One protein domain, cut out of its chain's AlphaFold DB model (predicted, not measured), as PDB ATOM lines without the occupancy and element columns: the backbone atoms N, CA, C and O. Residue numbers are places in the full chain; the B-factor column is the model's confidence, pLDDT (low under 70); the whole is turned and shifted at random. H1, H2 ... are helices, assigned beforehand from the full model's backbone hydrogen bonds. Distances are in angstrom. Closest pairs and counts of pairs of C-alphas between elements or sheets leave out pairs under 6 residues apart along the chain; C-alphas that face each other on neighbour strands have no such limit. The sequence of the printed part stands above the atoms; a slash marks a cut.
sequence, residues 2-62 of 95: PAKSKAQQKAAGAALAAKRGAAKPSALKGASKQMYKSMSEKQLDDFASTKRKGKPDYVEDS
ATOM      1  N   PRO A   2      35.698 -20.028  26.470       73.19
ATOM      2  CA  PRO A   2      37.109 -19.643  26.391       73.19
ATOM      3  C   PRO A   2      37.839 -19.682  27.748       73.19
ATOM      4  O   PRO A   2      37.270 -19.348  28.787       73.19
ATOM      5  N   ALA A   3      39.136 -20.017  27.747       79.75
ATOM      6  CA  ALA A   3      39.969 -19.979  28.955       79.75
ATOM      7  C   ALA A   3      40.130 -18.547  29.502       79.75
ATOM      8  O   ALA A   3      40.466 -17.635  28.741       79.75
ATOM      9  N   LYS A   4      39.974 -18.353  30.819       81.25
ATOM     10  CA  LYS A   4      40.007 -17.023  31.465       81.25
ATOM     11  C   LYS A   4      41.420 -16.516  31.789       81.25
ATOM     12  O   LYS A   4      41.613 -15.325  31.991       81.25
ATOM     13  N   SER A   5      42.422 -17.398  31.824       87.44
ATOM     14  CA  SER A   5      43.816 -17.042  32.140       87.44
ATOM     15  C   SER A   5      44.832 -17.826  31.309       87.44
ATOM     16  O   SER A   5      44.545 -18.925  30.820       87.44
ATOM     17  N   LYS A   6      46.056 -17.291  31.187       88.56
ATOM     18  CA  LYS A   6      47.174 -17.968  30.501       88.56
ATOM     19  C   LYS A   6      47.559 -19.276  31.192       88.56
ATOM     20  O   LYS A   6      47.905 -20.238  30.507       88.56
ATOM     21  N   ALA A   7      47.511 -19.331  32.525       87.31
ATOM     22  CA  ALA A   7      47.786 -20.558  33.270       87.31
ATOM     23  C   ALA A   7      46.762 -21.656  32.952       87.31
ATOM     24  O   ALA A   7      47.155 -22.799  32.719       87.31
ATOM     25  N   GLN A   8      45.474 -21.310  32.877       89.44
ATOM     26  CA  GLN A   8      44.415 -22.264  32.552       89.44
ATOM     27  C   GLN A   8      44.545 -22.795  31.122       89.44
ATOM     28  O   GLN A   8      44.413 -23.994  30.908       89.44
ATOM     29  N   GLN A   9      44.886 -21.937  30.158       93.00
ATOM     30  CA  GLN A   9      45.139 -22.371  28.785       93.00
ATOM     31  C   GLN A   9      46.318 -23.354  28.696       93.00
ATOM     32  O   GLN A   9      46.221 -24.388  28.041       93.00
ATOM     33  N   LYS A  10      47.432 -23.063  29.382       91.69
ATOM     34  CA  LYS A  10      48.584 -23.982  29.443       91.69
ATOM     35  C   LYS A  10      48.217 -25.308  30.108       91.69
ATOM     36  O   LYS A  10      48.641 -26.364  29.647       91.69
ATOM     37  N   ALA A  11      47.439 -25.255  31.188       92.81
ATOM     38  CA  ALA A  11      46.966 -26.444  31.886       92.81
ATOM     39  C   ALA A  11      46.055 -27.300  30.996       92.81
ATOM     40  O   ALA A  11      46.213 -28.519  30.984       92.81
ATOM     41  N   ALA A  12      45.173 -26.662  30.219       93.56
ATOM     42  CA  ALA A  12      44.322 -27.324  29.239       93.56
ATOM     43  C   ALA A  12      45.149 -28.016  28.150       93.56
ATOM     44  O   ALA A  12      44.932 -29.192  27.892       93.56
ATOM     45  N   GLY A  13      46.160 -27.340  27.592       93.62
ATOM     46  CA  GLY A  13      47.054 -27.939  26.593       93.62
ATOM     47  C   GLY A  13      47.832 -29.147  27.126       93.62
ATOM     48  O   GLY A  13      47.911 -30.177  26.462       93.62
ATOM     49  N   ALA A  14      48.347 -29.072  28.358       95.12
ATOM     50  CA  ALA A  14      49.021 -30.207  28.993       95.12
ATOM     51  C   ALA A  14      48.065 -31.385  29.253       95.12
ATOM     52  O   ALA A  14      48.428 -32.541  29.044       95.12
ATOM     53  N   ALA A  15      46.840 -31.097  29.694       94.88
ATOM     54  CA  ALA A  15      45.807 -32.107  29.892       94.88
ATOM     55  C   ALA A  15      45.366 -32.745  28.564       94.88
ATOM     56  O   ALA A  15      45.178 -33.958  28.510       94.88
ATOM     57  N   LEU A  16      45.251 -31.954  27.492       95.50
ATOM     58  CA  LEU A  16      44.917 -32.423  26.148       95.50
ATOM     59  C   LEU A  16      45.989 -33.376  25.616       95.50
ATOM     60  O   LEU A  16      45.669 -34.477  25.179       95.50
ATOM     61  N   ALA A  17      47.265 -32.992  25.732       95.38
ATOM     62  CA  ALA A  17      48.389 -33.845  25.359       95.38
ATOM     63  C   ALA A  17      48.373 -35.177  26.124       95.38
ATOM     64  O   ALA A  17      48.652 -36.223  25.546       95.38
ATOM     65  N   ALA A  18      48.000 -35.157  27.407       94.88
ATOM     66  CA  ALA A  18      47.865 -36.380  28.187       94.88
ATOM     67  C   ALA A  18      46.667 -37.242  27.763       94.88
ATOM     68  O   ALA A  18      46.793 -38.462  27.741       94.88
ATOM     69  N   LYS A  19      45.525 -36.642  27.390       93.12
ATOM     70  CA  LYS A  19      44.379 -37.393  26.841       93.12
ATOM     71  C   LYS A  19      44.700 -38.041  25.500       93.12
ATOM     72  O   LYS A  19      44.309 -39.181  25.287       93.12
ATOM     73  N   ARG A  20      45.453 -37.349  24.643       93.75
ATOM     74  CA  ARG A  20      45.919 -37.867  23.347       93.75
ATOM     75  C   ARG A  20      47.085 -38.858  23.460       93.75
ATOM     76  O   ARG A  20      47.587 -39.319  22.445       93.75
ATOM     77  N   GLY A  21      47.567 -39.152  24.672       93.69
ATOM     78  CA  GLY A  21      48.683 -40.077  24.900       93.69
ATOM     79  C   GLY A  21      50.081 -39.504  24.623       93.69
ATOM     80  O   GLY A  21      51.071 -40.187  24.861       93.69
ATOM     81  N   ALA A  22      50.199 -38.242  24.200       92.50
ATOM     82  CA  ALA A  22      51.485 -37.575  23.977       92.50
ATOM     83  C   ALA A  22      52.228 -37.232  25.286       92.50
ATOM     84  O   ALA A  22      53.441 -37.021  25.285       92.50
ATOM     85  N   ALA A  23      51.519 -37.170  26.419       93.25
ATOM     86  CA  ALA A  23      52.099 -36.933  27.738       93.25
ATOM     87  C   ALA A  23      51.589 -37.944  28.775       93.25
ATOM     88  O   ALA A  23      50.453 -38.405  28.722       93.25
ATOM     89  N   LYS A  24      52.414 -38.259  29.780       94.50
ATOM     90  CA  LYS A  24      52.011 -39.164  30.867       94.50
ATOM     91  C   LYS A  24      51.011 -38.463  31.808       94.50
ATOM     92  O   LYS A  24      51.361 -37.417  32.362       94.50
ATOM     93  N   PRO A  25      49.826 -39.041  32.103       91.00
ATOM     94  CA  PRO A  25      48.855 -38.446  33.035       91.00
ATOM     95  C   PRO A  25      49.417 -38.237  34.448       91.00
ATOM     96  O   PRO A  25      49.028 -37.309  35.158       91.00
ATOM     97  N   SER A  26      50.372 -39.079  34.853       93.31
ATOM     98  CA  SER A  26      51.081 -38.983  36.133       93.31
ATOM     99  C   SER A  26      51.984 -37.750  36.244       93.31
ATOM    100  O   SER A  26      52.235 -37.285  37.355       93.31
ATOM    101  N   ALA A  27      52.430 -37.178  35.122       91.50
ATOM    102  CA  ALA A  27      53.241 -35.962  35.104       91.50
ATOM    103  C   ALA A  27      52.408 -34.681  35.306       91.50
ATOM    104  O   ALA A  27      52.968 -33.617  35.588       91.50
ATOM    105  N   LEU A  28      51.077 -34.766  35.188       93.56
ATOM    106  CA  LEU A  28      50.180 -33.627  35.371       93.56
ATOM    107  C   LEU A  28      50.122 -33.188  36.839       93.56
ATOM    108  O   LEU A  28      50.063 -34.003  37.762       93.56
ATOM    109  N   LYS A  29      50.083 -31.871  37.065       89.88
ATOM    110  CA  LYS A  29      50.098 -31.265  38.404       89.88
ATOM    111  C   LYS A  29      49.046 -30.167  38.519       89.88
ATOM    112  O   LYS A  29      48.854 -29.374  37.600       89.88
ATOM    113  N   GLY A  30      48.396 -30.100  39.681       89.88
ATOM    114  CA  GLY A  30      47.399 -29.073  39.990       89.88
ATOM    115  C   GLY A  30      46.252 -29.050  38.977       89.88
ATOM    116  O   GLY A  30      45.624 -30.080  38.729       89.88
ATOM    117  N   ALA A  31      46.017 -27.881  38.373       90.00
ATOM    118  CA  ALA A  31      44.908 -27.645  37.452       90.00
ATOM    119  C   ALA A  31      44.905 -28.593  36.244       90.00
ATOM    120  O   ALA A  31      43.849 -29.106  35.899       90.00
ATOM    121  N   SER A  32      46.057 -28.907  35.638       91.44
ATOM    122  CA  SER A  32      46.079 -29.798  34.464       91.44
ATOM    123  C   SER A  32      45.618 -31.215  34.806       91.44
ATOM    124  O   SER A  32      44.928 -31.852  34.015       91.44
ATOM    125  N   LYS A  33      45.911 -31.691  36.023       93.62
ATOM    126  CA  LYS A  33      45.450 -32.997  36.508       93.62
ATOM    127  C   LYS A  33      43.942 -33.012  36.759       93.62
ATOM    128  O   LYS A  33      43.293 -34.006  36.452       93.62
ATOM    129  N   GLN A  34      43.390 -31.931  37.314       92.06
ATOM    130  CA  GLN A  34      41.942 -31.796  37.507       92.06
ATOM    131  C   GLN A  34      41.213 -31.693  36.162       92.06
ATOM    132  O   GLN A  34      40.265 -32.434  35.929       92.06
ATOM    133  N   MET A  35      41.709 -30.860  35.243       93.31
ATOM    134  CA  MET A  35      41.129 -30.696  33.906       93.31
ATOM    135  C   MET A  35      41.162 -32.005  33.102       93.31
ATOM    136  O   MET A  35      40.169 -32.352  32.478       93.31
ATOM    137  N   TYR A  36      42.248 -32.784  33.176       94.50
ATOM    138  CA  TYR A  36      42.330 -34.103  32.533       94.50
ATOM    139  C   TYR A  36      41.239 -35.077  33.006       94.50
ATOM    140  O   TYR A  36      40.686 -35.827  32.201       94.50
ATOM    141  N   LYS A  37      40.938 -35.067  34.312       93.44
ATOM    142  CA  LYS A  37      39.954 -35.965  34.933       93.44
ATOM    143  C   LYS A  37      38.509 -35.532  34.692       93.44
ATOM    144  O   LYS A  37      37.654 -36.392  34.536       93.44
ATOM    145  N   SER A  38      38.244 -34.228  34.703       93.19
ATOM    146  CA  SER A  38      36.879 -33.689  34.743       93.19
ATOM    147  C   SER A  38      36.385 -33.106  33.418       93.19
ATOM    148  O   SER A  38      35.203 -32.803  33.313       93.19
ATOM    149  N   MET A  39      37.251 -32.921  32.416       93.19
ATOM    150  CA  MET A  39      36.869 -32.370  31.109       93.19
ATOM    151  C   MET A  39      37.072 -33.396  29.992       93.19
ATOM    152  O   MET A  39      37.922 -34.286  30.089       93.19
ATOM    153  N   SER A  40      36.298 -33.266  28.915       94.56
ATOM    154  CA  SER A  40      36.470 -34.057  27.693       94.56
ATOM    155  C   SER A  40      37.596 -33.507  26.813       94.56
ATOM    156  O   SER A  40      38.065 -32.386  27.001       94.56
ATOM    157  N   GLU A  41      38.049 -34.294  25.836       93.38
ATOM    158  CA  GLU A  41      39.107 -33.870  24.913       93.38
ATOM    159  C   GLU A  41      38.736 -32.592  24.147       93.38
ATOM    160  O   GLU A  41      39.516 -31.646  24.129       93.38
ATOM    161  N   LYS A  42      37.511 -32.523  23.613       92.81
ATOM    162  CA  LYS A  42      36.995 -31.341  22.902       92.81
ATOM    163  C   LYS A  42      36.986 -30.098  23.789       92.81
ATOM    164  O   LYS A  42      37.429 -29.037  23.375       92.81
ATOM    165  N   GLN A  43      36.550 -30.243  25.040       91.81
ATOM    166  CA  GLN A  43      36.577 -29.129  25.983       91.81
ATOM    167  C   GLN A  43      38.011 -28.675  26.292       91.81
ATOM    168  O   GLN A  43      38.258 -27.485  26.439       91.81
ATOM    169  N   LEU A  44      38.974 -29.591  26.399       94.38
ATOM    170  CA  LEU A  44      40.377 -29.223  26.606       94.38
ATOM    171  C   LEU A  44      40.975 -28.515  25.385       94.38
ATOM    172  O   LEU A  44      41.747 -27.571  25.563       94.38
ATOM    173  N   ASP A  45      40.594 -28.937  24.180       92.44
ATOM    174  CA  ASP A  45      40.994 -28.315  22.917       92.44
ATOM    175  C   ASP A  45      40.483 -26.873  22.827       92.44
ATOM    176  O   ASP A  45      41.289 -25.951  22.706       92.44
ATOM    177  N   ASP A  46      39.192 -26.643  23.075       91.44
ATOM    178  CA  ASP A  46      38.597 -25.300  23.095       91.44
ATOM    179  C   ASP A  46      39.337 -24.347  24.042       91.44
ATOM    180  O   ASP A  46      39.589 -23.181  23.722       91.44
ATOM    181  N   PHE A  47      39.702 -24.829  25.234       90.25
ATOM    182  CA  PHE A  47      40.434 -24.024  26.210       90.25
ATOM    183  C   PHE A  47      41.876 -23.755  25.761       90.25
ATOM    184  O   PHE A  47      42.370 -22.633  25.949       90.25
ATOM    185  N   ALA A  48      42.543 -24.751  25.173       91.06
ATOM    186  CA  ALA A  48      43.918 -24.665  24.689       91.06
ATOM    187  C   ALA A  48      44.055 -23.770  23.443       91.06
ATOM    188  O   ALA A  48      45.035 -23.026  23.345       91.06
ATOM    189  N   SER A  49      43.057 -23.780  22.559       88.62
ATOM    190  CA  SER A  49      43.030 -23.092  21.259       88.62
ATOM    191  C   SER A  49      42.752 -21.584  21.353       88.62
ATOM    192  O   SER A  49      42.873 -20.848  20.377       88.62
ATOM    193  N   THR A  50      42.421 -21.070  22.540       85.69
ATOM    194  CA  THR A  50      42.172 -19.629  22.725       85.69
ATOM    195  C   THR A  50      43.431 -18.754  22.579       85.69
ATOM    196  O   THR A  50      44.551 -19.187  22.813       85.69
ATOM    197  N   LYS A  51      43.297 -17.462  22.248       84.38
ATOM    198  CA  LYS A  51      44.465 -16.556  22.169       84.38
ATOM    199  C   LYS A  51      45.080 -16.293  23.555       84.38
ATOM    200  O   LYS A  51      44.369 -15.968  24.502       84.38
ATOM    201  N   ARG A  52      46.418 -16.364  23.662       81.88
ATOM    202  CA  ARG A  52      47.180 -16.068  24.902       81.88
ATOM    203  C   ARG A  52      47.370 -14.575  25.178       81.88
ATOM    204  O   ARG A  52      47.604 -14.187  26.325       81.88
ATOM    205  N   LYS A  53      47.365 -13.751  24.127       80.81
ATOM    206  CA  LYS A  53      47.652 -12.312  24.208       80.81
ATOM    207  C   LYS A  53      46.496 -11.594  24.913       80.81
ATOM    208  O   LYS A  53      45.342 -11.919  24.665       80.81
ATOM    209  N   GLY A  54      46.816 -10.667  25.819       80.50
ATOM    210  CA  GLY A  54      45.826  -9.883  26.575       80.50
ATOM    211  C   GLY A  54      45.218 -10.571  27.805       80.50
ATOM    212  O   GLY A  54      44.519  -9.919  28.567       80.50
ATOM    213  N   LYS A  55      45.499 -11.859  28.050       82.38
ATOM    214  CA  LYS A  55      44.984 -12.568  29.234       82.38
ATOM    215  C   LYS A  55      45.877 -12.375  30.466       82.38
ATOM    216  O   LYS A  55      47.110 -12.373  30.320       82.38
ATOM    217  N   PRO A  56      45.296 -12.297  31.675       84.81
ATOM    218  CA  PRO A  56      46.068 -12.328  32.908       84.81
ATOM    219  C   PRO A  56      46.738 -13.699  33.087       84.81
ATOM    220  O   PRO A  56      46.312 -14.712  32.513       84.81
ATOM    221  N   ASP A  57      47.824 -13.743  33.858       81.19
ATOM    222  CA  ASP A  57      48.544 -14.997  34.109       81.19
ATOM    223  C   ASP A  57      47.716 -15.971  34.954       81.19
ATOM    224  O   ASP A  57      47.691 -17.167  34.657       81.19
ATOM    225  N   TYR A  58      46.984 -15.450  35.938       80.12
ATOM    226  CA  TYR A  58      46.071 -16.187  36.810       80.12
ATOM    227  C   TYR A  58      44.712 -15.483  36.821       80.12
ATOM    228  O   TYR A  58      44.632 -14.301  36.510       80.12
ATOM    229  N   VAL A  59      43.645 -16.213  37.145       78.62
ATOM    230  CA  VAL A  59      42.354 -15.579  37.459       78.62
ATOM    231  C   VAL A  59      42.431 -14.940  38.848       78.62
ATOM    232  O   VAL A  59      43.133 -15.478  39.705       78.62
ATOM    233  N   GLU A  60      41.717 -13.837  39.065       67.69
ATOM    234  CA  GLU A  60      41.690 -13.108  40.349       67.69
ATOM    235  C   GLU A  60      41.281 -14.011  41.527       67.69
ATOM    236  O   GLU A  60      41.858 -13.939  42.606       67.69
ATOM    237  N   ASP A  61      40.381 -14.963  41.280       68.62
ATOM    238  CA  ASP A  61      39.915 -15.951  42.265       68.62
ATOM    239  C   ASP A  61      40.909 -17.113  42.502       68.62
ATOM    240  O   ASP A  61      40.660 -18.070  43.234       68.62
ATOM    241  N   SER A  62      42.064 -17.110  41.829       66.50
ATOM    242  CA  SER A  62      43.009 -18.212  41.968       66.50
ATOM    243  C   SER A  62      43.732 -18.114  43.314       66.50
ATOM    244  O   SER A  62      44.362 -17.099  43.592       66.50
TER     245      SER A  62
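This is residues 2 to 62 of the 95 residues of an uncharacterized protein of Alphaproteobacteria bacterium (UniProt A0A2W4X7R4). One longer helix, H1, makes the long axis, and two short helices pack on it: H3 folds back beside it and H2 crosses it steeply. Loops fill both ends, the H1 to H2 link at one and the tail, residues 49 to 62, at the other. The printed part has 61 residues, under half of them, 30, in named helices H1, H2, H3; it is all helix, with no named strand. It is compact, radius of gyration of the C-alphas 10.9 A, spanning 30 by 20 by 16 A.

Find C-alpha 6 at (47.174, -17.968, 30.501); H1 runs 20.0 A to residue 19. H2 is residues 31 to 38; H3, residues 41 to 48, ends at (43.918, -24.665, 24.689).

Look at Ala 11 and Ser 32, where H1 touches H2: their C-alphas, the closest, are 4.3 A apart, at a steep tilt of 50 degrees, the same way. H3 touches H1 closest at C-alphas 48 and 9, 4.9 A, at a shallow tilt of 29 degrees, opposite ways. H2 and H3 are close but not clearly touching, closest C-alphas 35 and 44, 7.5 A. In H1, H2 and H3 every O i to N i+4 pair is within hydrogen-bond range.

The farthest C-alphas, Gly 21 and Glu 60, are 31.9 A apart. The printed part has no cut; H1 to H2 is a long link. Residues 60 to 62 have pLDDT under 70.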